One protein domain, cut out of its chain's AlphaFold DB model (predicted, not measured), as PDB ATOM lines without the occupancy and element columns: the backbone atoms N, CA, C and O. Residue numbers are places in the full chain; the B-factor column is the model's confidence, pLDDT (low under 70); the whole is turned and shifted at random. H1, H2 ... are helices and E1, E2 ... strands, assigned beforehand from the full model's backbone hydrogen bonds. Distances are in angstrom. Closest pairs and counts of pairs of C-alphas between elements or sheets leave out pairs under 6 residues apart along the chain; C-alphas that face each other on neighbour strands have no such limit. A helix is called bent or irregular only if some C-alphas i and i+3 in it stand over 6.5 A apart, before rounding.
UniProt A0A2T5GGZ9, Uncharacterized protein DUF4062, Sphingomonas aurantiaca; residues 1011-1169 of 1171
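This is residues 1011 to 1169 of the 1171 residues of the protein "Uncharacterized protein DUF4062" of Sphingomonas aurantiaca (UniProt A0A2T5GGZ9). A twisted sheet of five strands is covered on one face by two long helices, H1 over E2 and E3 and H5 over E5 and E4. H2 sits near the end of E1, with H6 beside it off the sheet, while H3 lies by E4 and E5, away from the other helices. The printed part has 159 residues in the order E1 E2 H1 H2 E3 H3 E4 E5 H4 H5 H6; the mixed sheet runs E1 E2 E3 E5 E4, and the class is mixed, helices and strands. It is compact, with a radius of gyration of the C-alphas of 15.0 A, and rounded, spanning 43 by 40 by 27 A.

E1, residues 1011 to 1017, and E2, residues 1023 to 1029, form an antiparallel hairpin, with N 1013 and O 1027 2.8 A apart. H1, residues 1034 to 1049, is on the sheet at a height of 6.8 A and runs along the strands; its C-alpha 1036 is 4.8 A from C-alpha 1074 of E3, residues 1067 to 1075, their closest pair. E2 and E3 are parallel, with N 1026 and O 1069 2.9 A apart, and form a strand-helix-strand unit, two parallel neighbours joined through H1 and H2, residues 1051 to 1059; its crossover is left-handed. H3, residues 1081 to 1091, touches no helix and is irregular, only just: C-alphas 1086 and 1089 are 6.8 A apart. E4, residues 1096 to 1101, and E5, residues 1110 to 1115, form an antiparallel hairpin, with N 1099 and O 1112 2.9 A apart; E5 is parallel to E3, with N 1072 and O 1111 2.8 A apart. H4, residues 1119 to 1122, touches H1, with C-alphas 1035 and 1119 closest at 5.8 A. H5, residues 1132 to 1149, is on the same face as H1 at a height of 8.1 A. With H2 these make two layers, helices on one face of a sheet. H6, residues 1159 to 1169, only just touches H2, with 3 pairs of C-alphas within 8 A. Every O i to N i+4 pair is within hydrogen-bond range in H1 and H2; H3 has 3 of 7, and 4 of 8 O i to N i+3 pairs, H5 has 13 of 14, H6 has 6 of 7, and H4 is too short for such a pair.

E1 begins at C-alpha 1011 (5.174, 39.617, -19.622). H1 is 21.9 A long, E3 27.0 A and H5 25.5 A. H6 ends at C-alpha 1169 (-3.892, 59.966, -26.042).

The C-alphas of Glu 1105 and Asp 1127, the two farthest apart, are 43.8 A apart. The printed part has no cut, and no link is long. The mean pLDDT of the printed part is 82.4; stretches under 70 include residues 1102 to 1107 and 1153 to 1159.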
ATOM      1  N   VAL A1011       4.787  38.217 -19.854       86.62
ATOM      2  CA  VAL A1011       5.174  39.617 -19.622       86.62
ATOM      3  C   VAL A1011       4.301  40.208 -18.523       86.62
ATOM      4  O   VAL A1011       3.082  40.067 -18.571       86.62
ATOM      5  N   GLN A1012       4.910  40.905 -17.565       90.94
ATOM      6  CA  GLN A1012       4.223  41.598 -16.482       90.94
ATOM      7  C   GLN A1012       4.654  43.068 -16.401       90.94
ATOM      8  O   GLN A1012       5.844  43.364 -16.320       90.94
ATOM      9  N   LEU A1013       3.684  43.981 -16.373       93.19
ATOM     10  CA  LEU A1013       3.878  45.397 -16.075       93.19
ATOM     11  C   LEU A1013       3.369  45.680 -14.664       93.19
ATOM     12  O   LEU A1013       2.234  45.337 -14.333       93.19
ATOM     13  N   VAL A1014       4.206  46.307 -13.841       92.75
ATOM     14  CA  VAL A1014       3.823  46.809 -12.517       92.75
ATOM     15  C   VAL A1014       3.843  48.328 -12.567       92.75
ATOM     16  O   VAL A1014       4.887  48.908 -12.870       92.75
ATOM     17  N   LEU A1015       2.691  48.941 -12.300       93.50
ATOM     18  CA  LEU A1015       2.455  50.376 -12.437       93.50
ATOM     19  C   LEU A1015       1.966  50.940 -11.111       93.50
ATOM     20  O   LEU A1015       1.062  50.374 -10.498       93.50
ATOM     21  N   GLU A1016       2.520  52.071 -10.707       89.44
ATOM     22  CA  GLU A1016       2.050  52.849  -9.563       89.44
ATOM     23  C   GLU A1016       1.505  54.180 -10.086       89.44
ATOM     24  O   GLU A1016       2.272  54.966 -10.634       89.44
ATOM     25  N   ILE A1017       0.193  54.406  -9.954       87.19
ATOM     26  CA  ILE A1017      -0.503  55.586 -10.492       87.19
ATOM     27  C   ILE A1017      -1.281  56.337  -9.398       87.19
ATOM     28  O   ILE A1017      -1.640  55.779  -8.353       87.19
ATOM     29  N   GLY A1018      -1.572  57.607  -9.651       81.56
ATOM     30  CA  GLY A1018      -2.289  58.534  -8.786       81.56
ATOM     31  C   GLY A1018      -1.379  59.352  -7.870       81.56
ATOM     32  O   GLY A1018      -0.236  58.990  -7.593       81.56
ATOM     33  N   SER A1019      -1.910  60.468  -7.356       76.19
ATOM     34  CA  SER A1019      -1.194  61.332  -6.408       76.19
ATOM     35  C   SER A1019      -0.733  60.524  -5.192       76.19
ATOM     36  O   SER A1019      -1.551  59.914  -4.507       76.19
ATOM     37  N   GLY A1020       0.581  60.480  -4.951       74.44
ATOM     38  CA  GLY A1020       1.173  59.673  -3.880       74.44
ATOM     39  C   GLY A1020       1.211  58.163  -4.148       74.44
ATOM     40  O   GLY A1020       1.370  57.408  -3.194       74.44
ATOM     41  N   GLN A1021       1.072  57.723  -5.408       78.94
ATOM     42  CA  GLN A1021       1.155  56.313  -5.822       78.94
ATOM     43  C   GLN A1021       0.108  55.415  -5.142       78.94
ATOM     44  O   GLN A1021       0.380  54.299  -4.702       78.94
ATOM     45  N   MET A1022      -1.119  55.927  -5.037       82.81
ATOM     46  CA  MET A1022      -2.212  55.285  -4.301       82.81
ATOM     47  C   MET A1022      -2.741  54.010  -4.974       82.81
ATOM     48  O   MET A1022      -3.366  53.187  -4.303       82.81
ATOM     49  N   PHE A1023      -2.515  53.822  -6.276       88.38
ATOM     50  CA  PHE A1023      -3.073  52.697  -7.020       88.38
ATOM     51  C   PHE A1023      -1.989  51.851  -7.681       88.38
ATOM     52  O   PHE A1023      -1.210  52.341  -8.495       88.38
ATOM     53  N   LEU A1024      -1.976  50.558  -7.354       91.25
ATOM     54  CA  LEU A1024      -1.024  49.584  -7.884       91.25
ATOM     55  C   LEU A1024      -1.705  48.697  -8.929       91.25
ATOM     56  O   LEU A1024      -2.607  47.931  -8.600       91.25
ATOM     57  N   PHE A1025      -1.243  48.737 -10.175       92.94
ATOM     58  CA  PHE A1025      -1.712  47.841 -11.231       92.94
ATOM     59  C   PHE A1025      -0.659  46.787 -11.542       92.94
ATOM     60  O   PHE A1025       0.509  47.101 -11.766       92.94
ATOM     61  N   THR A1026      -1.091  45.532 -11.596       93.56
ATOM     62  CA  THR A1026      -0.309  44.432 -12.161       93.56
ATOM     63  C   THR A1026      -0.993  43.979 -13.439       93.56
ATOM     64  O   THR A1026      -2.116  43.493 -13.385       93.56
ATOM     65  N   ILE A1027      -0.340  44.162 -14.587       94.06
ATOM     66  CA  ILE A1027      -0.865  43.760 -15.896       94.06
ATOM     67  C   ILE A1027      -0.030  42.596 -16.417       94.06
ATOM     68  O   ILE A1027       1.176  42.751 -16.588       94.06
ATOM     69  N   SER A1028      -0.631  41.434 -16.660       92.25
ATOM     70  CA  SER A1028       0.083  40.219 -17.071       92.25
ATOM     71  C   SER A1028      -0.496  39.594 -18.337       92.25
ATOM     72  O   SER A1028      -1.688  39.298 -18.400       92.25
ATOM     73  N   ALA A1029       0.363  39.333 -19.322       91.06
ATOM     74  CA  ALA A1029       0.022  38.520 -20.485       91.06
ATOM     75  C   ALA A1029       0.084  37.036 -20.103       91.06
ATOM     76  O   ALA A1029       1.161  36.477 -19.933       91.06
ATOM     77  N   ALA A1030      -1.081  36.412 -19.939       82.81
ATOM     78  CA  ALA A1030      -1.239  35.057 -19.412       82.81
ATOM     79  C   ALA A1030      -0.666  33.962 -20.328       82.81
ATOM     80  O   ALA A1030      -0.439  32.840 -19.875       82.81
ATOM     81  N   ASP A1031      -0.446  34.286 -21.601       84.88
ATOM     82  CA  ASP A1031       0.181  33.433 -22.601       84.88
ATOM     83  C   ASP A1031       1.245  34.212 -23.398       84.88
ATOM     84  O   ASP A1031       1.356  35.437 -23.317       84.88
ATOM     85  N   GLU A1032       2.072  33.493 -24.159       85.38
ATOM     86  CA  GLU A1032       3.131  34.086 -24.989       85.38
ATOM     87  C   GLU A1032       2.628  34.549 -26.369       85.38
ATOM     88  O   GLU A1032       3.421  34.686 -27.307       85.38
ATOM     89  N   SER A1033       1.321  34.789 -26.533       90.00
ATOM     90  CA  SER A1033       0.790  35.253 -27.814       90.00
ATOM     91  C   SER A1033       1.154  36.720 -28.090       90.00
ATOM     92  O   SER A1033       1.399  37.533 -27.187       90.00
ATOM     93  N   VAL A1034       1.185  37.064 -29.381       90.81
ATOM     94  CA  VAL A1034       1.413  38.435 -29.860       90.81
ATOM     95  C   VAL A1034       0.267  39.342 -29.409       90.81
ATOM     96  O   VAL A1034       0.510  40.441 -28.920       90.81
ATOM     97  N   GLU A1035      -0.970  38.860 -29.513       92.00
ATOM     98  CA  GLU A1035      -2.195  39.573 -29.154       92.00
ATOM     99  C   GLU A1035      -2.232  39.917 -27.660       92.00
ATOM    100  O   GLU A1035      -2.419  41.082 -27.305       92.00
ATOM    101  N   ALA A1036      -1.996  38.931 -26.786       91.69
ATOM    102  CA  ALA A1036      -2.007  39.145 -25.341       91.69
ATOM    103  C   ALA A1036      -0.902  40.122 -24.910       91.69
ATOM    104  O   ALA A1036      -1.156  41.038 -24.121       91.69
ATOM    105  N   THR A1037       0.303  39.972 -25.472       92.69
ATOM    106  CA  THR A1037       1.438  40.866 -25.194       92.69
ATOM    107  C   THR A1037       1.144  42.300 -25.643       92.69
ATOM    108  O   THR A1037       1.368  43.239 -24.881       92.69
ATOM    109  N   TYR A1038       0.609  42.478 -26.853       93.50
ATOM    110  CA  TYR A1038       0.270  43.791 -27.402       93.50
ATOM    111  C   TYR A1038      -0.750  44.531 -26.529       93.50
ATOM    112  O   TYR A1038      -0.518  45.678 -26.144       93.50
ATOM    113  N   VAL A1039      -1.848  43.860 -26.165       93.44
ATOM    114  CA  VAL A1039      -2.903  44.457 -25.334       93.44
ATOM    115  C   VAL A1039      -2.380  44.783 -23.933       93.44
ATOM    116  O   VAL A1039      -2.678  45.858 -23.421       93.44
ATOM    117  N   ALA A1040      -1.546  43.926 -23.331       93.81
ATOM    118  CA  ALA A1040      -0.953  44.204 -22.019       93.81
ATOM    119  C   ALA A1040      -0.073  45.463 -22.033       93.81
ATOM    120  O   ALA A1040      -0.201  46.317 -21.152       93.81
ATOM    121  N   LEU A1041       0.788  45.601 -23.048       94.38
ATOM    122  CA  LEU A1041       1.636  46.781 -23.216       94.38
ATOM    123  C   LEU A1041       0.803  48.046 -23.468       94.38
ATOM    124  O   LEU A1041       1.073  49.072 -22.848       94.38
ATOM    125  N   CYS A1042      -0.236  47.969 -24.309       93.50
ATOM    126  CA  CYS A1042      -1.131  49.098 -24.580       93.50
ATOM    127  C   CYS A1042      -1.873  49.561 -23.320       93.50
ATOM    128  O   CYS A1042      -1.889  50.753 -23.030       93.50
ATOM    129  N   LEU A1043      -2.448  48.637 -22.542       94.06
ATOM    130  CA  LEU A1043      -3.148  48.965 -21.294       94.06
ATOM    131  C   LEU A1043      -2.210  49.600 -20.265       94.06
ATOM    132  O   LEU A1043      -2.589  50.570 -19.609       94.06
ATOM    133  N   GLY A1044      -0.982  49.088 -20.139       93.44
ATOM    134  CA  GLY A1044      -0.021  49.649 -19.195       93.44
ATOM    135  C   GLY A1044       0.509  51.016 -19.607       93.44
ATOM    136  O   GLY A1044       0.572  51.921 -18.776       93.44
ATOM    137  N   ALA A1045       0.813  51.191 -20.894       93.12
ATOM    138  CA  ALA A1045       1.211  52.477 -21.452       93.12
ATOM    139  C   ALA A1045       0.084  53.521 -21.348       93.12
ATOM    140  O   ALA A1045       0.337  54.673 -21.016       93.12
ATOM    141  N   PHE A1046      -1.174  53.118 -21.549       92.31
ATOM    142  CA  PHE A1046      -2.335  53.986 -21.355       92.31
ATOM    143  C   PHE A1046      -2.496  54.439 -19.902       92.31
ATOM    144  O   PHE A1046      -2.588  55.639 -19.646       92.31
ATOM    145  N   LEU A1047      -2.501  53.499 -18.952       91.75
ATOM    146  CA  LEU A1047      -2.686  53.812 -17.534       91.75
ATOM    147  C   LEU A1047      -1.592  54.734 -17.001       91.75
ATOM    148  O   LEU A1047      -1.896  55.664 -16.263       91.75
ATOM    149  N   ALA A1048      -0.340  54.502 -17.387       90.81
ATOM    150  CA  ALA A1048       0.766  55.329 -16.929       90.81
ATOM    151  C   ALA A1048       0.906  56.644 -17.710       90.81
ATOM    152  O   ALA A1048       1.294  57.658 -17.140       90.81
ATOM    153  N   GLY A1049       0.554  56.662 -18.998       89.50
ATOM    154  CA  GLY A1049       0.547  57.872 -19.822       89.50
ATOM    155  C   GLY A1049      -0.526  58.871 -19.399       89.50
ATOM    156  O   GLY A1049      -0.286  60.073 -19.372       89.50
ATOM    157  N   CYS A1050      -1.698  58.362 -19.015       88.88
ATOM    158  CA  CYS A1050      -2.840  59.159 -18.564       88.88
ATOM    159  C   CYS A1050      -3.002  59.175 -17.033       88.88
ATOM    160  O   CYS A1050      -4.076  59.531 -16.548       88.88
ATOM    161  N   ASP A1051      -1.956  58.782 -16.302       88.88
ATOM    162  CA  ASP A1051      -1.907  58.537 -14.855       88.88
ATOM    163  C   ASP A1051      -2.829  59.450 -14.030       88.88
ATOM    164  O   ASP A1051      -3.856  58.998 -13.511       88.88
ATOM    165  N   GLU A1052      -2.519  60.750 -13.957       84.88
ATOM    166  CA  GLU A1052      -3.248  61.669 -13.081       84.88
ATOM    167  C   GLU A1052      -4.725  61.796 -13.462       84.88
ATOM    168  O   GLU A1052      -5.586  61.860 -12.584       84.88
ATOM    169  N   ARG A1053      -5.042  61.787 -14.762       86.44
ATOM    170  CA  ARG A1053      -6.416  61.930 -15.268       86.44
ATOM    171  C   ARG A1053      -7.230  60.670 -15.020       86.44
ATOM    172  O   ARG A1053      -8.342  60.755 -14.509       86.44
ATOM    173  N   VAL A1054      -6.672  59.500 -15.329       88.06
ATOM    174  CA  VAL A1054      -7.331  58.214 -15.065       88.06
ATOM    175  C   VAL A1054      -7.583  58.058 -13.568       88.06
ATOM    176  O   VAL A1054      -8.706  57.747 -13.161       88.06
ATOM    177  N   SER A1055      -6.575  58.351 -12.743       87.88
ATOM    178  CA  SER A1055      -6.706  58.331 -11.290       87.88
ATOM    179  C   SER A1055      -7.790  59.298 -10.811       87.88
ATOM    180  O   SER A1055      -8.707  58.879 -10.106       87.88
ATOM    181  N   ARG A1056      -7.728  60.578 -11.200       87.31
ATOM    182  CA  ARG A1056      -8.646  61.631 -10.736       87.31
ATOM    183  C   ARG A1056     -10.086  61.420 -11.198       87.31
ATOM    184  O   ARG A1056     -11.005  61.592 -10.401       87.31
ATOM    185  N   ASP A1057     -10.286  61.073 -12.466       85.06
ATOM    186  CA  ASP A1057     -11.604  61.141 -13.100       85.06
ATOM    187  C   ASP A1057     -12.357  59.805 -13.059       85.06
ATOM    188  O   ASP A1057     -13.590  59.813 -13.022       85.06
ATOM    189  N   PHE A1058     -11.637  58.673 -13.011       84.19
ATOM    190  CA  PHE A1058     -12.229  57.334 -13.140       84.19
ATOM    191  C   PHE A1058     -12.031  56.420 -11.925       84.19
ATOM    192  O   PHE A1058     -12.826  55.499 -11.758       84.19
ATOM    193  N   ILE A1059     -11.032  56.653 -11.063       85.19
ATOM    194  CA  ILE A1059     -10.745  55.771  -9.912       85.19
ATOM    195  C   ILE A1059     -11.043  56.464  -8.575       85.19
ATOM    196  O   ILE A1059     -11.872  55.982  -7.801       85.19
ATOM    197  N   ALA A1060     -10.424  57.617  -8.313       83.56
ATOM    198  CA  ALA A1060     -10.554  58.387  -7.074       83.56
ATOM    199  C   ALA A1060     -12.002  58.742  -6.668       83.56
ATOM    200  O   ALA A1060     -12.276  58.745  -5.466       83.56
ATOM    201  N   PRO A1061     -12.963  58.973  -7.592       85.94
ATOM    202  CA  PRO A1061     -14.356  59.211  -7.207       85.94
ATOM    203  C   PRO A1061     -14.998  58.024  -6.472       85.94
ATOM    204  O   PRO A1061     -15.952  58.212  -5.717       85.94
ATOM    205  N   TYR A1062     -14.475  56.811  -6.676       81.31
ATOM    206  CA  TYR A1062     -15.021  55.563  -6.136       81.31
ATOM    207  C   TYR A1062     -14.102  54.914  -5.085       81.31
ATOM    208  O   TYR A1062     -14.566  54.137  -4.250       81.31
ATOM    209  N   ALA A1063     -12.812  55.269  -5.070       75.50
ATOM    210  CA  ALA A1063     -11.786  54.675  -4.219       75.50
ATOM    211  C   ALA A1063     -11.291  55.651  -3.134       75.50
ATOM    212  O   ALA A1063     -10.599  56.621  -3.430       75.50
ATOM    213  N   LYS A1064     -11.608  55.382  -1.858       66.00
ATOM    214  CA  LYS A1064     -11.192  56.230  -0.715       66.00
ATOM    215  C   LYS A1064      -9.848  55.842  -0.075       66.00
ATOM    216  O   LYS A1064      -9.345  56.598   0.746       66.00
ATOM    217  N   ASN A1065      -9.286  54.683  -0.430       78.12
ATOM    218  CA  ASN A1065      -8.050  54.112   0.125       78.12
ATOM    219  C   ASN A1065      -7.135  53.611  -1.007       78.12
ATOM    220  O   ASN A1065      -7.646  53.364  -2.104       78.12
ATOM    221  N   PRO A1066      -5.826  53.397  -0.748       81.94
ATOM    222  CA  PRO A1066      -4.948  52.751  -1.714       81.94
ATOM    223  C   PRO A1066      -5.496  51.382  -2.130       81.94
ATOM    224  O   PRO A1066      -5.960  50.619  -1.278       81.94
ATOM    225  N   ALA A1067      -5.444  51.068  -3.423       84.44
ATOM    226  CA  ALA A1067      -6.009  49.835  -3.970       84.44
ATOM    227  C   ALA A1067      -5.073  49.191  -4.995       84.44
ATOM    228  O   ALA A1067      -4.362  49.877  -5.728       84.44
ATOM    229  N   ALA A1068      -5.093  47.860  -5.048       88.44
ATOM    230  CA  ALA A1068      -4.362  47.083  -6.040       88.44
ATOM    231  C   ALA A1068      -5.331  46.445  -7.043       88.44
ATOM    232  O   ALA A1068      -6.413  46.006  -6.654       88.44
ATOM    233  N   PHE A1069      -4.924  46.352  -8.306       89.19
ATOM    234  CA  PHE A1069      -5.709  45.786  -9.404       89.19
ATOM    235  C   PHE A1069      -4.884  44.753 -10.170       89.19
ATOM    236  O   PHE A1069      -3.710  44.985 -10.472       89.19
ATOM    237  N   ASP A1070      -5.511  43.625 -10.503       90.94
ATOM    238  CA  ASP A1070      -4.902  42.550 -11.288       90.94
ATOM    239  C   ASP A1070      -5.565  42.494 -12.672       90.94
ATOM    240  O   ASP A1070      -6.758  42.216 -12.802       90.94
ATOM    241  N   VAL A1071      -4.811  42.800 -13.723       93.00
ATOM    242  CA  VAL A1071      -5.290  42.808 -15.108       93.00
ATOM    243  C   VAL A1071      -4.565  41.708 -15.870       93.00
ATOM    244  O   VAL A1071      -3.350  41.732 -16.016       93.00
ATOM    245  N   MET A1072      -5.302  40.739 -16.394       91.56
ATOM    246  CA  MET A1072      -4.742  39.668 -17.216       91.56
ATOM    247  C   MET A1072      -5.157  39.846 -18.671       91.56
ATOM    248  O   MET A1072      -6.307  40.172 -18.944       91.56
ATOM    249  N   THR A1073      -4.262  39.583 -19.616       93.25
ATOM    250  CA  THR A1073      -4.583  39.517 -21.049       93.25
ATOM    251  C   THR A1073      -4.319  38.103 -21.563       93.25
ATOM    252  O   THR A1073      -3.366  37.455 -21.137       93.25
ATOM    253  N   THR A1074      -5.172  37.571 -22.437       91.75
ATOM    254  CA  THR A1074      -4.985  36.234 -23.030       91.75
ATOM    255  C   THR A1074      -5.566  36.177 -24.437       91.75
ATOM    256  O   THR A1074      -6.566  36.842 -24.732       91.75
ATOM    257  N   SER A1075      -4.942  35.390 -25.310       90.06
ATOM    258  CA  SER A1075      -5.472  35.081 -26.635       90.06
ATOM    259  C   SER A1075      -6.571  34.029 -26.553       90.06
ATOM    260  O   SER A1075      -6.464  33.055 -25.809       90.06
ATOM    261  N   LEU A1076      -7.612  34.184 -27.376       86.75
ATOM    262  CA  LEU A1076      -8.678  33.188 -27.520       86.75
ATOM    263  C   LEU A1076      -8.160  31.785 -27.850       86.75
ATOM    264  O   LEU A1076      -8.755  30.807 -27.399       86.75
ATOM    265  N   ALA A1077      -7.048  31.679 -28.583       83.75
ATOM    266  CA  ALA A1077      -6.434  30.399 -28.932       83.75
ATOM    267  C   ALA A1077      -5.930  29.617 -27.701       83.75
ATOM    268  O   ALA A1077      -5.822  28.390 -27.744       83.75
ATOM    269  N   SER A1078      -5.664  30.317 -26.596       82.81
ATOM    270  CA  SER A1078      -5.155  29.765 -25.336       82.81
ATOM    271  C   SER A1078      -6.265  29.462 -24.318       82.81
ATOM    272  O   SER A1078      -5.994  28.925 -23.241       82.81
ATOM    273  N   VAL A1079      -7.524  29.796 -24.632       85.00
ATOM    274  CA  VAL A1079      -8.664  29.665 -23.713       85.00
ATOM    275  C   VAL A1079      -9.286  28.267 -23.786       85.00
ATOM    276  O   VAL A1079      -9.586  27.741 -24.855       85.00
ATOM    277  N   GLY A1080      -9.546  27.660 -22.623       83.88
ATOM    278  CA  GLY A1080     -10.199  26.350 -22.539       83.88
ATOM    279  C   GLY A1080     -11.650  26.341 -23.076       83.88
ATOM    280  O   GLY A1080     -12.345  27.354 -22.974       83.88
ATOM    281  N   PRO A1081     -12.173  25.196 -23.565       81.44
ATOM    282  CA  PRO A1081     -13.441  25.132 -24.312       81.44
ATOM    283  C   PRO A1081     -14.679  25.674 -23.577       81.44
ATOM    284  O   PRO A1081     -15.576  26.236 -24.200       81.44
ATOM    285  N   SER A1082     -14.743  25.512 -22.250       79.06
ATOM    286  CA  SER A1082     -15.869  25.963 -21.417       79.06
ATOM    287  C   SER A1082     -15.937  27.486 -21.281       79.06
ATOM    288  O   SER A1082     -17.018  28.072 -21.350       79.06
ATOM    289  N   LEU A1083     -14.783  28.131 -21.108       80.81
ATOM    290  CA  LEU A1083     -14.681  29.583 -21.013       80.81
ATOM    291  C   LEU A1083     -14.799  30.222 -22.403       80.81
ATOM    292  O   LEU A1083     -15.471  31.239 -22.547       80.81
ATOM    293  N   LEU A1084     -14.259  29.566 -23.436       82.69
ATOM    294  CA  LEU A1084     -14.372  29.996 -24.830       82.69
ATOM    295  C   LEU A1084     -15.839  30.139 -25.264       82.69
ATOM    296  O   LEU A1084     -16.218  31.184 -25.784       82.69
ATOM    297  N   ALA A1085     -16.691  29.151 -24.961       81.62
ATOM    298  CA  ALA A1085     -18.124  29.202 -25.278       81.62
ATOM    299  C   ALA A1085     -18.874  30.359 -24.585       81.62
ATOM    300  O   ALA A1085     -19.907  30.804 -25.080       81.62
ATOM    301  N   THR A1086     -18.354  30.845 -23.453       81.31
ATOM    302  CA  THR A1086     -18.943  31.954 -22.687       81.31
ATOM    303  C   THR A1086     -18.485  33.309 -23.225       81.31
ATOM    304  O   THR A1086     -19.279  34.239 -23.289       81.31
ATOM    305  N   VAL A1087     -17.220  33.428 -23.633       83.00
ATOM    306  CA  VAL A1087     -16.601  34.703 -24.031       83.00
ATOM    307  C   VAL A1087     -16.784  35.000 -25.524       83.00
ATOM    308  O   VAL A1087     -16.979  36.152 -25.906       83.00
ATOM    309  N   GLN A1088     -16.780  33.974 -26.380       81.69
ATOM    310  CA  GLN A1088     -16.845  34.123 -27.838       81.69
ATOM    311  C   GLN A1088     -18.061  34.923 -28.360       81.69
ATOM    312  O   GLN A1088     -17.875  35.711 -29.289       81.69
ATOM    313  N   PRO A1089     -19.277  34.823 -27.781       82.00
ATOM    314  CA  PRO A1089     -20.406  35.676 -28.174       82.00
ATOM    315  C   PRO A1089     -20.185  37.172 -27.901       82.00
ATOM    316  O   PRO A1089     -20.706  38.004 -28.634       82.00
ATOM    317  N   HIS A1090     -19.396  37.523 -26.879       79.12
ATOM    318  CA  HIS A1090     -19.098  38.912 -26.501       79.12
ATOM    319  C   HIS A1090     -17.977  39.555 -27.338       79.12
ATOM    320  O   HIS A1090     -17.704  40.744 -27.177       79.12
ATOM    321  N   LEU A1091     -17.333  38.779 -28.217       78.44
ATOM    322  CA  LEU A1091     -16.283  39.221 -29.145       78.44
ATOM    323  C   LEU A1091     -16.775  39.423 -30.580       78.44
ATOM    324  O   LEU A1091     -15.986  39.830 -31.427       78.44
ATOM    325  N   GLN A1092     -18.046  39.134 -30.882       66.75
ATOM    326  CA  GLN A1092     -18.579  39.339 -32.231       66.75
ATOM    327  C   GLN A1092     -18.433  40.822 -32.610       66.75
ATOM    328  O   GLN A1092     -18.987  41.696 -31.948       66.75
ATOM    329  N   ASP A1093     -17.614  41.071 -33.635       69.56
ATOM    330  CA  ASP A1093     -17.222  42.382 -34.168       69.56
ATOM    331  C   ASP A1093     -16.269  43.234 -33.294       69.56
ATOM    332  O   ASP A1093     -16.078  44.419 -33.573       69.56
ATOM    333  N   ARG A1094     -15.617  42.653 -32.270       82.69
ATOM    334  CA  ARG A1094     -14.635  43.342 -31.401       82.69
ATOM    335  C   ARG A1094     -13.280  42.635 -31.365       82.69
ATOM    336  O   ARG A1094     -13.212  41.412 -31.344       82.69
ATOM    337  N   ALA A1095     -12.201  43.414 -31.280       86.31
ATOM    338  CA  ALA A1095     -10.837  42.889 -31.164       86.31
ATOM    339  C   ALA A1095     -10.484  42.413 -29.741       86.31
ATOM    340  O   ALA A1095      -9.701  41.479 -29.557       86.31
ATOM    341  N   VAL A1096     -11.062  43.060 -28.724       92.00
ATOM    342  CA  VAL A1096     -10.835  42.767 -27.303       92.00
ATOM    343  C   VAL A1096     -12.163  42.864 -26.559       92.00
ATOM    344  O   VAL A1096     -12.980  43.735 -26.853       92.00
ATOM    345  N   THR A1097     -12.382  41.979 -25.587       90.88
ATOM    346  CA  THR A1097     -13.484  42.094 -24.623       90.88
ATOM    347  C   THR A1097     -12.964  41.917 -23.201       90.88
ATOM    348  O   THR A1097     -12.014  41.163 -22.974       90.88
ATOM    349  N   PHE A1098     -13.581  42.601 -22.239       91.31
ATOM    350  CA  PHE A1098     -13.159  42.597 -20.839       91.31
ATOM    351  C   PHE A1098     -14.185  41.883 -19.967       91.31
ATOM    352  O   PHE A1098     -15.370  42.214 -19.984       91.31
ATOM    353  N   VAL A1099     -13.719  40.934 -19.157       87.50
ATOM    354  CA  VAL A1099     -14.541  40.253 -18.153       87.50
ATOM    355  C   VAL A1099     -13.973  40.549 -16.773       87.50
ATOM    356  O   VAL A1099     -12.829  40.207 -16.469       87.50
ATOM    357  N   GLY A1100     -14.783  41.195 -15.941       79.44
ATOM    358  CA  GLY A1100     -14.488  41.401 -14.531       79.44
ATOM    359  C   GLY A1100     -14.865  40.175 -13.709       79.44
ATOM    360  O   GLY A1100     -15.992  39.690 -13.789       79.44
ATOM    361  N   PHE A1101     -13.942  39.694 -12.887       73.19
ATOM    362  CA  PHE A1101     -14.235  38.739 -11.828       73.19
ATOM    363  C   PHE A1101     -14.247  39.522 -10.512       73.19
ATOM    364  O   PHE A1101     -13.214  40.047 -10.097       73.19
ATOM    365  N   GLY A1102     -15.428  39.641  -9.889       58.50
ATOM    366  CA  GLY A1102     -15.598  40.373  -8.628       58.50
ATOM    367  C   GLY A1102     -14.662  39.864  -7.524       58.50
ATOM    368  O   GLY A1102     -14.165  38.736  -7.605       58.50
ATOM    369  N   GLN A1103     -14.411  40.703  -6.508       56.56
ATOM    370  CA  GLN A1103     -13.508  40.393  -5.391       56.56
ATOM    371  C   GLN A1103     -13.745  38.970  -4.858       56.56
ATOM    372  O   GLN A1103     -14.805  38.655  -4.320       56.56
ATOM    373  N   ARG A1104     -12.739  38.096  -4.992       52.25
ATOM    374  CA  ARG A1104     -12.659  36.894  -4.154       52.25
ATOM    375  C   ARG A1104     -12.302  37.367  -2.750       52.25
ATOM    376  O   ARG A1104     -11.495  38.282  -2.637       52.25
ATOM    377  N   GLU A1105     -12.875  36.744  -1.724       49.75
ATOM    378  CA  GLU A1105     -12.901  37.192  -0.315       49.75
ATOM    379  C   GLU A1105     -11.553  37.663   0.302       49.75
ATOM    380  O   GLU A1105     -11.590  38.298   1.348       49.75
ATOM    381  N   GLU A1106     -10.386  37.454  -0.338       57.16
ATOM    382  CA  GLU A1106      -9.063  37.964   0.085       57.16
ATOM    383  C   GLU A1106      -8.095  38.322  -1.089       57.16
ATOM    384  O   GLU A1106      -6.915  37.965  -1.055       57.16
ATOM    385  N   GLY A1107      -8.531  39.004  -2.163       67.81
ATOM    386  CA  GLY A1107      -7.620  39.404  -3.260       67.81
ATOM    387  C   GLY A1107      -8.036  40.648  -4.063       67.81
ATOM    388  O   GLY A1107      -9.200  41.048  -4.005       67.81
ATOM    389  N   PRO A1108      -7.105  41.276  -4.817       77.69
ATOM    390  CA  PRO A1108      -7.427  42.428  -5.657       77.69
ATOM    391  C   PRO A1108      -8.447  42.049  -6.747       77.69
ATOM    392  O   PRO A1108      -8.447  40.902  -7.210       77.69
ATOM    393  N   PRO A1109      -9.320  42.981  -7.174       81.25
ATOM    394  CA  PRO A1109     -10.227  42.756  -8.296       81.25
ATOM    395  C   PRO A1109      -9.438  42.340  -9.540       81.25
ATOM    396  O   PRO A1109      -8.423  42.961  -9.876       81.25
ATOM    397  N   ARG A1110      -9.914  41.284 -10.212       86.00
ATOM    398  CA  ARG A1110      -9.274  40.740 -11.412       86.00
ATOM    399  C   ARG A1110     -10.095  41.044 -12.655       86.00
ATOM    400  O   ARG A1110     -11.257  40.649 -12.741       86.00
ATOM    401  N   ILE A1111      -9.469  41.662 -13.650       90.94
ATOM    402  CA  ILE A1111     -10.059  41.894 -14.975       90.94
ATOM    403  C   ILE A1111      -9.280  41.082 -15.994       90.94
ATOM    404  O   ILE A1111      -8.055  41.128 -16.018       90.94
ATOM    405  N   THR A1112      -9.975  40.327 -16.839       91.25
ATOM    406  CA  THR A1112      -9.343  39.579 -17.928       91.25
ATOM    407  C   THR A1112      -9.775  40.134 -19.277       91.25
ATOM    408  O   THR A1112     -10.966  40.164 -19.583       91.25
ATOM    409  N   ALA A1113      -8.802  40.570 -20.075       93.31
ATOM    410  CA  ALA A1113      -8.964  40.970 -21.463       93.31
ATOM    411  C   ALA A1113      -8.749  39.754 -22.376       93.31
ATOM    412  O   ALA A1113      -7.661  39.174 -22.414       93.31
ATOM    413  N   PHE A1114      -9.786  39.368 -23.113       92.81
ATOM    414  CA  PHE A1114      -9.722  38.296 -24.103       92.81
ATOM    415  C   PHE A1114      -9.529  38.898 -25.489       92.81
ATOM    416  O   PHE A1114     -10.333  39.727 -25.917       92.81
ATOM    417  N   CYS A1115      -8.467  38.479 -26.172       92.31
ATOM    418  CA  CYS A1115      -8.020  39.067 -27.433       92.31
ATOM    419  C   CYS A1115      -8.338  38.124 -28.600       92.31
ATOM    420  O   CYS A1115      -8.006  36.936 -28.539       92.31
ATOM    421  N   SER A1116      -8.962  38.641 -29.660       89.38
ATOM    422  CA  SER A1116      -9.177  37.888 -30.900       89.38
ATOM    423  C   SER A1116      -7.873  37.682 -31.667       89.38
ATOM    424  O   SER A1116      -6.951  38.489 -31.561       89.38
ATOM    425  N   ASP A1117      -7.822  36.659 -32.518       84.06
ATOM    426  CA  ASP A1117      -6.694  36.460 -33.433       84.06
ATOM    427  C   ASP A1117      -6.492  37.710 -34.307       84.06
ATOM    428  O   ASP A1117      -7.444  38.243 -34.884       84.06
ATOM    429  N   GLY A1118      -5.256  38.212 -34.380       83.94
ATOM    430  CA  GLY A1118      -4.950  39.431 -35.134       83.94
ATOM    431  C   GLY A1118      -5.453  40.738 -34.503       83.94
ATOM    432  O   GLY A1118      -5.470  41.756 -35.197       83.94
ATOM    433  N   ALA A1119      -5.808  40.743 -33.208       86.19
ATOM    434  CA  ALA A1119      -6.270  41.931 -32.476       86.19
ATOM    435  C   ALA A1119      -5.452  43.217 -32.735       86.19
ATOM    436  O   ALA A1119      -6.087  44.248 -32.953       86.19
ATOM    437  N   PRO A1120      -4.100  43.210 -32.807       88.38
ATOM    438  CA  PRO A1120      -3.339  44.427 -33.110       88.38
ATOM    439  C   PRO A1120      -3.769  45.101 -34.423       88.38
ATOM    440  O   PRO A1120      -4.001  46.303 -34.463       88.38
ATOM    441  N   ALA A1121      -3.954  44.332 -35.498       85.38
ATOM    442  CA  ALA A1121      -4.355  44.878 -36.796       85.38
ATOM    443  C   ALA A1121      -5.839  45.290 -36.846       85.38
ATOM    444  O   ALA A1121      -6.227  46.081 -37.704       85.38
ATOM    445  N   ALA A1122      -6.662  44.761 -35.936       84.81
ATOM    446  CA  ALA A1122      -8.085  45.070 -35.815       84.81
ATOM    447  C   ALA A1122      -8.375  46.281 -34.905       84.81
ATOM    448  O   ALA A1122      -9.537  46.645 -34.728       84.81
ATOM    449  N   MET A1123      -7.338  46.915 -34.345       86.50
ATOM    450  CA  MET A1123      -7.448  48.099 -33.489       86.50
ATOM    451  C   MET A1123      -6.671  49.289 -34.069       86.50
ATOM    452  O   MET A1123      -5.710  49.745 -33.450       86.50
ATOM    453  N   PRO A1124      -7.037  49.805 -35.256       81.25
ATOM    454  CA  PRO A1124      -6.438  51.040 -35.741       81.25
ATOM    455  C   PRO A1124      -6.846  52.223 -34.841       81.25
ATOM    456  O   PRO A1124      -7.985  52.245 -34.348       81.25
ATOM    457  N   PRO A1125      -5.949  53.207 -34.645       81.62
ATOM    458  CA  PRO A1125      -6.314  54.483 -34.041       81.62
ATOM    459  C   PRO A1125      -7.317  55.224 -34.934       81.62
ATOM    460  O   PRO A1125      -7.357  55.018 -36.152       81.62
ATOM    461  N   GLY A1126      -8.166  56.050 -34.331       72.31
ATOM    462  CA  GLY A1126      -9.194  56.784 -35.059       72.31
ATOM    463  C   GLY A1126      -8.671  58.059 -35.723       72.31
ATOM    464  O   GLY A1126      -7.986  58.845 -35.080       72.31
ATOM    465  N   ASP A1127      -9.058  58.295 -36.983       59.88
ATOM    466  CA  ASP A1127      -8.607  59.459 -37.766       59.88
ATOM    467  C   ASP A1127      -9.345  60.770 -37.446       59.88
ATOM    468  O   ASP A1127      -8.818  61.781 -37.857       59.88
ATOM    469  N   GLU A1128     -10.492  60.774 -36.724       53.75
ATOM    470  CA  GLU A1128     -11.210  61.968 -36.154       53.75
ATOM    471  C   GLU A1128     -12.257  61.631 -35.053       53.75
ATOM    472  O   GLU A1128     -12.911  62.502 -34.468       53.75
ATOM    473  N   ARG A1129     -12.491  60.342 -34.782       59.94
ATOM    474  CA  ARG A1129     -13.476  59.816 -33.817       59.94
ATOM    475  C   ARG A1129     -12.830  58.678 -33.040       59.94
ATOM    476  O   ARG A1129     -11.861  58.119 -33.527       59.94
ATOM    477  N   ALA A1130     -13.393  58.294 -31.893       66.19
ATOM    478  CA  ALA A1130     -12.920  57.124 -31.149       66.19
ATOM    479  C   ALA A1130     -12.916  55.878 -32.058       66.19
ATOM    480  O   ALA A1130     -13.983  55.386 -32.437       66.19
ATOM    481  N   GLY A1131     -11.722  55.426 -32.447       77.06
ATOM    482  CA  GLY A1131     -11.493  54.212 -33.214       77.06
ATOM    483  C   GLY A1131     -11.537  52.981 -32.314       77.06
ATOM    484  O   GLY A1131     -11.777  53.061 -31.107       77.06
ATOM    485  N   ALA A1132     -11.318  51.807 -32.904       82.25
ATOM    486  CA  ALA A1132     -11.332  50.553 -32.154       82.25
ATOM    487  C   ALA A1132     -10.256  50.530 -31.050       82.25
ATOM    488  O   ALA A1132     -10.487  49.946 -29.996       82.25
ATOM    489  N   PHE A1133      -9.125  51.211 -31.260       85.44
ATOM    490  CA  PHE A1133      -8.059  51.350 -30.269       85.44
ATOM    491  C   PHE A1133      -8.509  52.149 -29.031       85.44
ATOM    492  O   PHE A1133      -8.363  51.690 -27.901       85.44
ATOM    493  N   GLU A1134      -9.132  53.311 -29.231       85.06
ATOM    494  CA  GLU A1134      -9.636  54.189 -28.170       85.06
ATOM    495  C   GLU A1134     -10.799  53.560 -27.397       85.06
ATOM    496  O   GLU A1134     -10.862  53.647 -26.167       85.06
ATOM    497  N   ILE A1135     -11.714  52.897 -28.112       84.69
ATOM    498  CA  ILE A1135     -12.882  52.231 -27.521       84.69
ATOM    499  C   ILE A1135     -12.446  51.170 -26.509       84.69
ATOM    500  O   ILE A1135     -13.037  51.081 -25.434       84.69
ATOM    501  N   VAL A1136     -11.381  50.418 -26.798       88.81
ATOM    502  CA  VAL A1136     -10.864  49.375 -25.900       88.81
ATOM    503  C   VAL A1136     -10.429  49.944 -24.547       88.81
ATOM    504  O   VAL A1136     -10.693  49.317 -23.524       88.81
ATOM    505  N   PHE A1137      -9.852  51.147 -24.489       89.44
ATOM    506  CA  PHE A1137      -9.493  51.775 -23.209       89.44
ATOM    507  C   PHE A1137     -10.706  52.248 -22.415       89.44
ATOM    508  O   PHE A1137     -10.741  52.113 -21.192       89.44
ATOM    509  N   VAL A1138     -11.729  52.764 -23.098       85.56
ATOM    510  CA  VAL A1138     -12.993  53.141 -22.451       85.56
ATOM    511  C   VAL A1138     -13.696  51.908 -21.888       85.56
ATOM    512  O   VAL A1138     -14.166  51.926 -20.749       85.56
ATOM    513  N   GLU A1139     -13.739  50.819 -22.656       87.31
ATOM    514  CA  GLU A1139     -14.305  49.545 -22.210       87.31
ATOM    515  C   GLU A1139     -13.504  48.939 -21.060       87.31
ATOM    516  O   GLU A1139     -14.101  48.440 -20.105       87.31
ATOM    517  N   PHE A1140     -12.177  49.053 -21.097       90.50
ATOM    518  CA  PHE A1140     -11.309  48.659 -19.994       90.50
ATOM    519  C   PHE A1140     -11.626  49.437 -18.716       90.50
ATOM    520  O   PHE A1140     -11.863  48.813 -17.683       90.50
ATOM    521  N   LEU A1141     -11.688  50.774 -18.767       88.69
ATOM    522  CA  LEU A1141     -12.043  51.594 -17.605       88.69
ATOM    523  C   LEU A1141     -13.446  51.250 -17.089       88.69
ATOM    524  O   LEU A1141     -13.640  51.108 -15.881       88.69
ATOM    525  N   SER A1142     -14.406  51.040 -17.998       86.69
ATOM    526  CA  SER A1142     -15.764  50.595 -17.661       86.69
ATOM    527  C   SER A1142     -15.769  49.256 -16.929       86.69
ATOM    528  O   SER A1142     -16.459  49.108 -15.920       86.69
ATOM    529  N   ALA A1143     -15.008  48.279 -17.424       87.31
ATOM    530  CA  ALA A1143     -14.889  46.965 -16.807       87.31
ATOM    531  C   ALA A1143     -14.149  47.032 -15.465       87.31
ATOM    532  O   ALA A1143     -14.552  46.360 -14.520       87.31
ATOM    533  N   LEU A1144     -13.115  47.869 -15.365       87.62
ATOM    534  CA  LEU A1144     -12.328  48.093 -14.156       87.62
ATOM    535  C   LEU A1144     -13.194  48.627 -13.014       87.62
ATOM    536  O   LEU A1144     -13.224  48.030 -11.939       87.62
ATOM    537  N   VAL A1145     -13.927  49.716 -13.251       84.62
ATOM    538  CA  VAL A1145     -14.773  50.333 -12.219       84.62
ATOM    539  C   VAL A1145     -15.965  49.445 -11.869       84.62
ATOM    540  O   VAL A1145     -16.281  49.297 -10.691       84.62
ATOM    541  N   SER A1146     -16.579  48.798 -12.862       83.94
ATOM    542  CA  SER A1146     -17.678  47.854 -12.628       83.94
ATOM    543  C   SER A1146     -17.228  46.664 -11.774       83.94
ATOM    544  O   SER A1146     -17.853  46.349 -10.767       83.94
ATOM    545  N   ALA A1147     -16.087  46.047 -12.099       80.94
ATOM    546  CA  ALA A1147     -15.574  44.888 -11.369       80.94
ATOM    547  C   ALA A1147     -15.082  45.222  -9.952       80.94
ATOM    548  O   ALA A1147     -15.190  44.387  -9.053       80.94
ATOM    549  N   ALA A1148     -14.503  46.411  -9.760       79.56
ATOM    550  CA  ALA A1148     -13.908  46.812  -8.489       79.56
ATOM    551  C   ALA A1148     -14.903  47.481  -7.526       79.56
ATOM    552  O   ALA A1148     -14.743  47.340  -6.314       79.56
ATOM    553  N   TYR A1149     -15.905  48.196  -8.047       81.25
ATOM    554  CA  TYR A1149     -16.781  49.065  -7.250       81.25
ATOM    555  C   TYR A1149     -18.281  48.867  -7.505       81.25
ATOM    556  O   TYR A1149     -19.077  49.542  -6.858       81.25
ATOM    557  N   ASP A1150     -18.676  47.967  -8.415       79.00
ATOM    558  CA  ASP A1150     -20.080  47.717  -8.793       79.00
ATOM    559  C   ASP A1150     -20.802  48.977  -9.322       79.00
ATOM    560  O   ASP A1150     -21.993  49.202  -9.103       79.00
ATOM    561  N   VAL A1151     -20.058  49.844 -10.024       77.81
ATOM    562  CA  VAL A1151     -20.570  51.086 -10.626       77.81
ATOM    563  C   VAL A1151     -20.564  50.985 -12.151       77.81
ATOM    564  O   VAL A1151     -19.553  50.655 -12.770       77.81
ATOM    565  N   ASN A1152     -21.689  51.332 -12.782       74.62
ATOM    566  CA  ASN A1152     -21.794  51.409 -14.237       74.62
ATOM    567  C   ASN A1152     -21.339  52.789 -14.750       74.62
ATOM    568  O   ASN A1152     -22.004  53.796 -14.514       74.62
ATOM    569  N   LEU A1153     -20.226  52.825 -15.490       68.00
ATOM    570  CA  LEU A1153     -19.634  54.054 -16.030       68.00
ATOM    571  C   LEU A1153     -20.410  54.687 -17.208       68.00
ATOM    572  O   LEU A1153     -20.108  55.822 -17.567       68.00
ATOM    573  N   GLN A1154     -21.442  54.045 -17.779       64.69
ATOM    574  CA  GLN A1154     -22.207  54.562 -18.938       64.69
ATOM    575  C   GLN A1154     -23.198  55.710 -18.625       64.69
ATOM    576  O   GLN A1154     -24.203  55.898 -19.313       64.69
ATOM    577  N   THR A1155     -22.943  56.502 -17.587       60.31
ATOM    578  CA  THR A1155     -23.775  57.662 -17.213       60.31
ATOM    579  C   THR A1155     -23.497  58.891 -18.096       60.31
ATOM    580  O   THR A1155     -22.374  59.097 -18.558       60.31
ATOM    581  N   GLN A1156     -24.500  59.762 -18.306       58.59
ATOM    582  CA  GLN A1156     -24.337  61.025 -19.060       58.59
ATOM    583  C   GLN A1156     -23.245  61.949 -18.479       58.59
ATOM    584  O   GLN A1156     -22.673  62.748 -19.216       58.59
ATOM    585  N   GLU A1157     -22.931  61.818 -17.189       63.56
ATOM    586  CA  GLU A1157     -21.949  62.629 -16.458       63.56
ATOM    587  C   GLU A1157     -20.485  62.268 -16.783       63.56
ATOM    588  O   GLU A1157     -19.592  63.104 -16.664       63.56
ATOM    589  N   GLN A1158     -20.224  61.039 -17.241       68.62
ATOM    590  CA  GLN A1158     -18.869  60.537 -17.512       68.62
ATOM    591  C   GLN A1158     -18.449  60.695 -18.981       68.62
ATOM    592  O   GLN A1158     -17.261  60.758 -19.290       68.62
ATOM    593  N   LEU A1159     -19.416  60.852 -19.891       68.44
ATOM    594  CA  LEU A1159     -19.166  61.018 -21.325       68.44
ATOM    595  C   LEU A1159     -18.241  62.210 -21.668       68.44
ATOM    596  O   LEU A1159     -17.384  62.041 -22.539       68.44
ATOM    597  N   PRO A1160     -18.350  63.397 -21.031       74.56
ATOM    598  CA  PRO A1160     -17.412  64.497 -21.262       74.56
ATOM    599  C   PRO A1160     -15.978  64.154 -20.839       74.56
ATOM    600  O   PRO A1160     -15.056  64.395 -21.613       74.56
ATOM    601  N   LYS A1161     -15.799  63.512 -19.675       79.25
ATOM    602  CA  LYS A1161     -14.487  63.097 -19.143       79.25
ATOM    603  C   LYS A1161     -13.819  62.057 -20.035       79.25
ATOM    604  O   LYS A1161     -12.627  62.137 -20.306       79.25
ATOM    605  N   THR A1162     -14.598  61.110 -20.556       74.00
ATOM    606  CA  THR A1162     -14.112  60.131 -21.535       74.00
ATOM    607  C   THR A1162     -13.695  60.800 -22.841       74.00
ATOM    608  O   THR A1162     -12.629  60.499 -23.364       74.00
ATOM    609  N   LYS A1163     -14.496  61.735 -23.369       71.88
ATOM    610  CA  LYS A1163     -14.136  62.483 -24.585       71.88
ATOM    611  C   LYS A1163     -12.866  63.308 -24.401       71.88
ATOM    612  O   LYS A1163     -12.071  63.391 -25.329       71.88
ATOM    613  N   GLU A1164     -12.696  63.917 -23.234       75.00
ATOM    614  CA  GLU A1164     -11.485  64.649 -22.890       75.00
ATOM    615  C   GLU A1164     -10.286  63.703 -22.821       75.00
ATOM    616  O   GLU A1164      -9.335  63.905 -23.562       75.00
ATOM    617  N   LEU A1165     -10.365  62.615 -22.048       78.75
ATOM    618  CA  LEU A1165      -9.297  61.615 -21.941       78.75
ATOM    619  C   LEU A1165      -8.827  61.107 -23.312       78.75
ATOM    620  O   LEU A1165      -7.628  61.056 -23.566       78.75
ATOM    621  N   LEU A1166      -9.761  60.796 -24.217       72.88
ATOM    622  CA  LEU A1166      -9.438  60.316 -25.563       72.88
ATOM    623  C   LEU A1166      -8.707  61.355 -26.426       72.88
ATOM    624  O   LEU A1166      -7.860  60.977 -27.232       72.88
ATOM    625  N   ARG A1167      -8.976  62.654 -26.238       67.38
ATOM    626  CA  ARG A1167      -8.235  63.727 -26.928       67.38
ATOM    627  C   ARG A1167      -6.773  63.812 -26.494       67.38
ATOM    628  O   ARG A1167      -5.977  64.352 -27.235       67.38
ATOM    629  N   HIS A1168      -6.412  63.291 -25.324       65.62
ATOM    630  CA  HIS A1168      -5.053  63.405 -24.780       65.62
ATOM    631  C   HIS A1168      -4.126  62.240 -25.145       65.62
ATOM    632  O   HIS A1168      -2.950  62.263 -24.796       65.62
ATOM    633  N   MET A1169      -4.637  61.208 -25.822       69.44
ATOM    634  CA  MET A1169      -3.892  59.966 -26.042       69.44
ATOM    635  C   MET A1169      -3.144  59.912 -27.376       69.44
ATOM    636  O   MET A1169      -2.040  59.374 -27.427       69.44
TER     637      MET A1169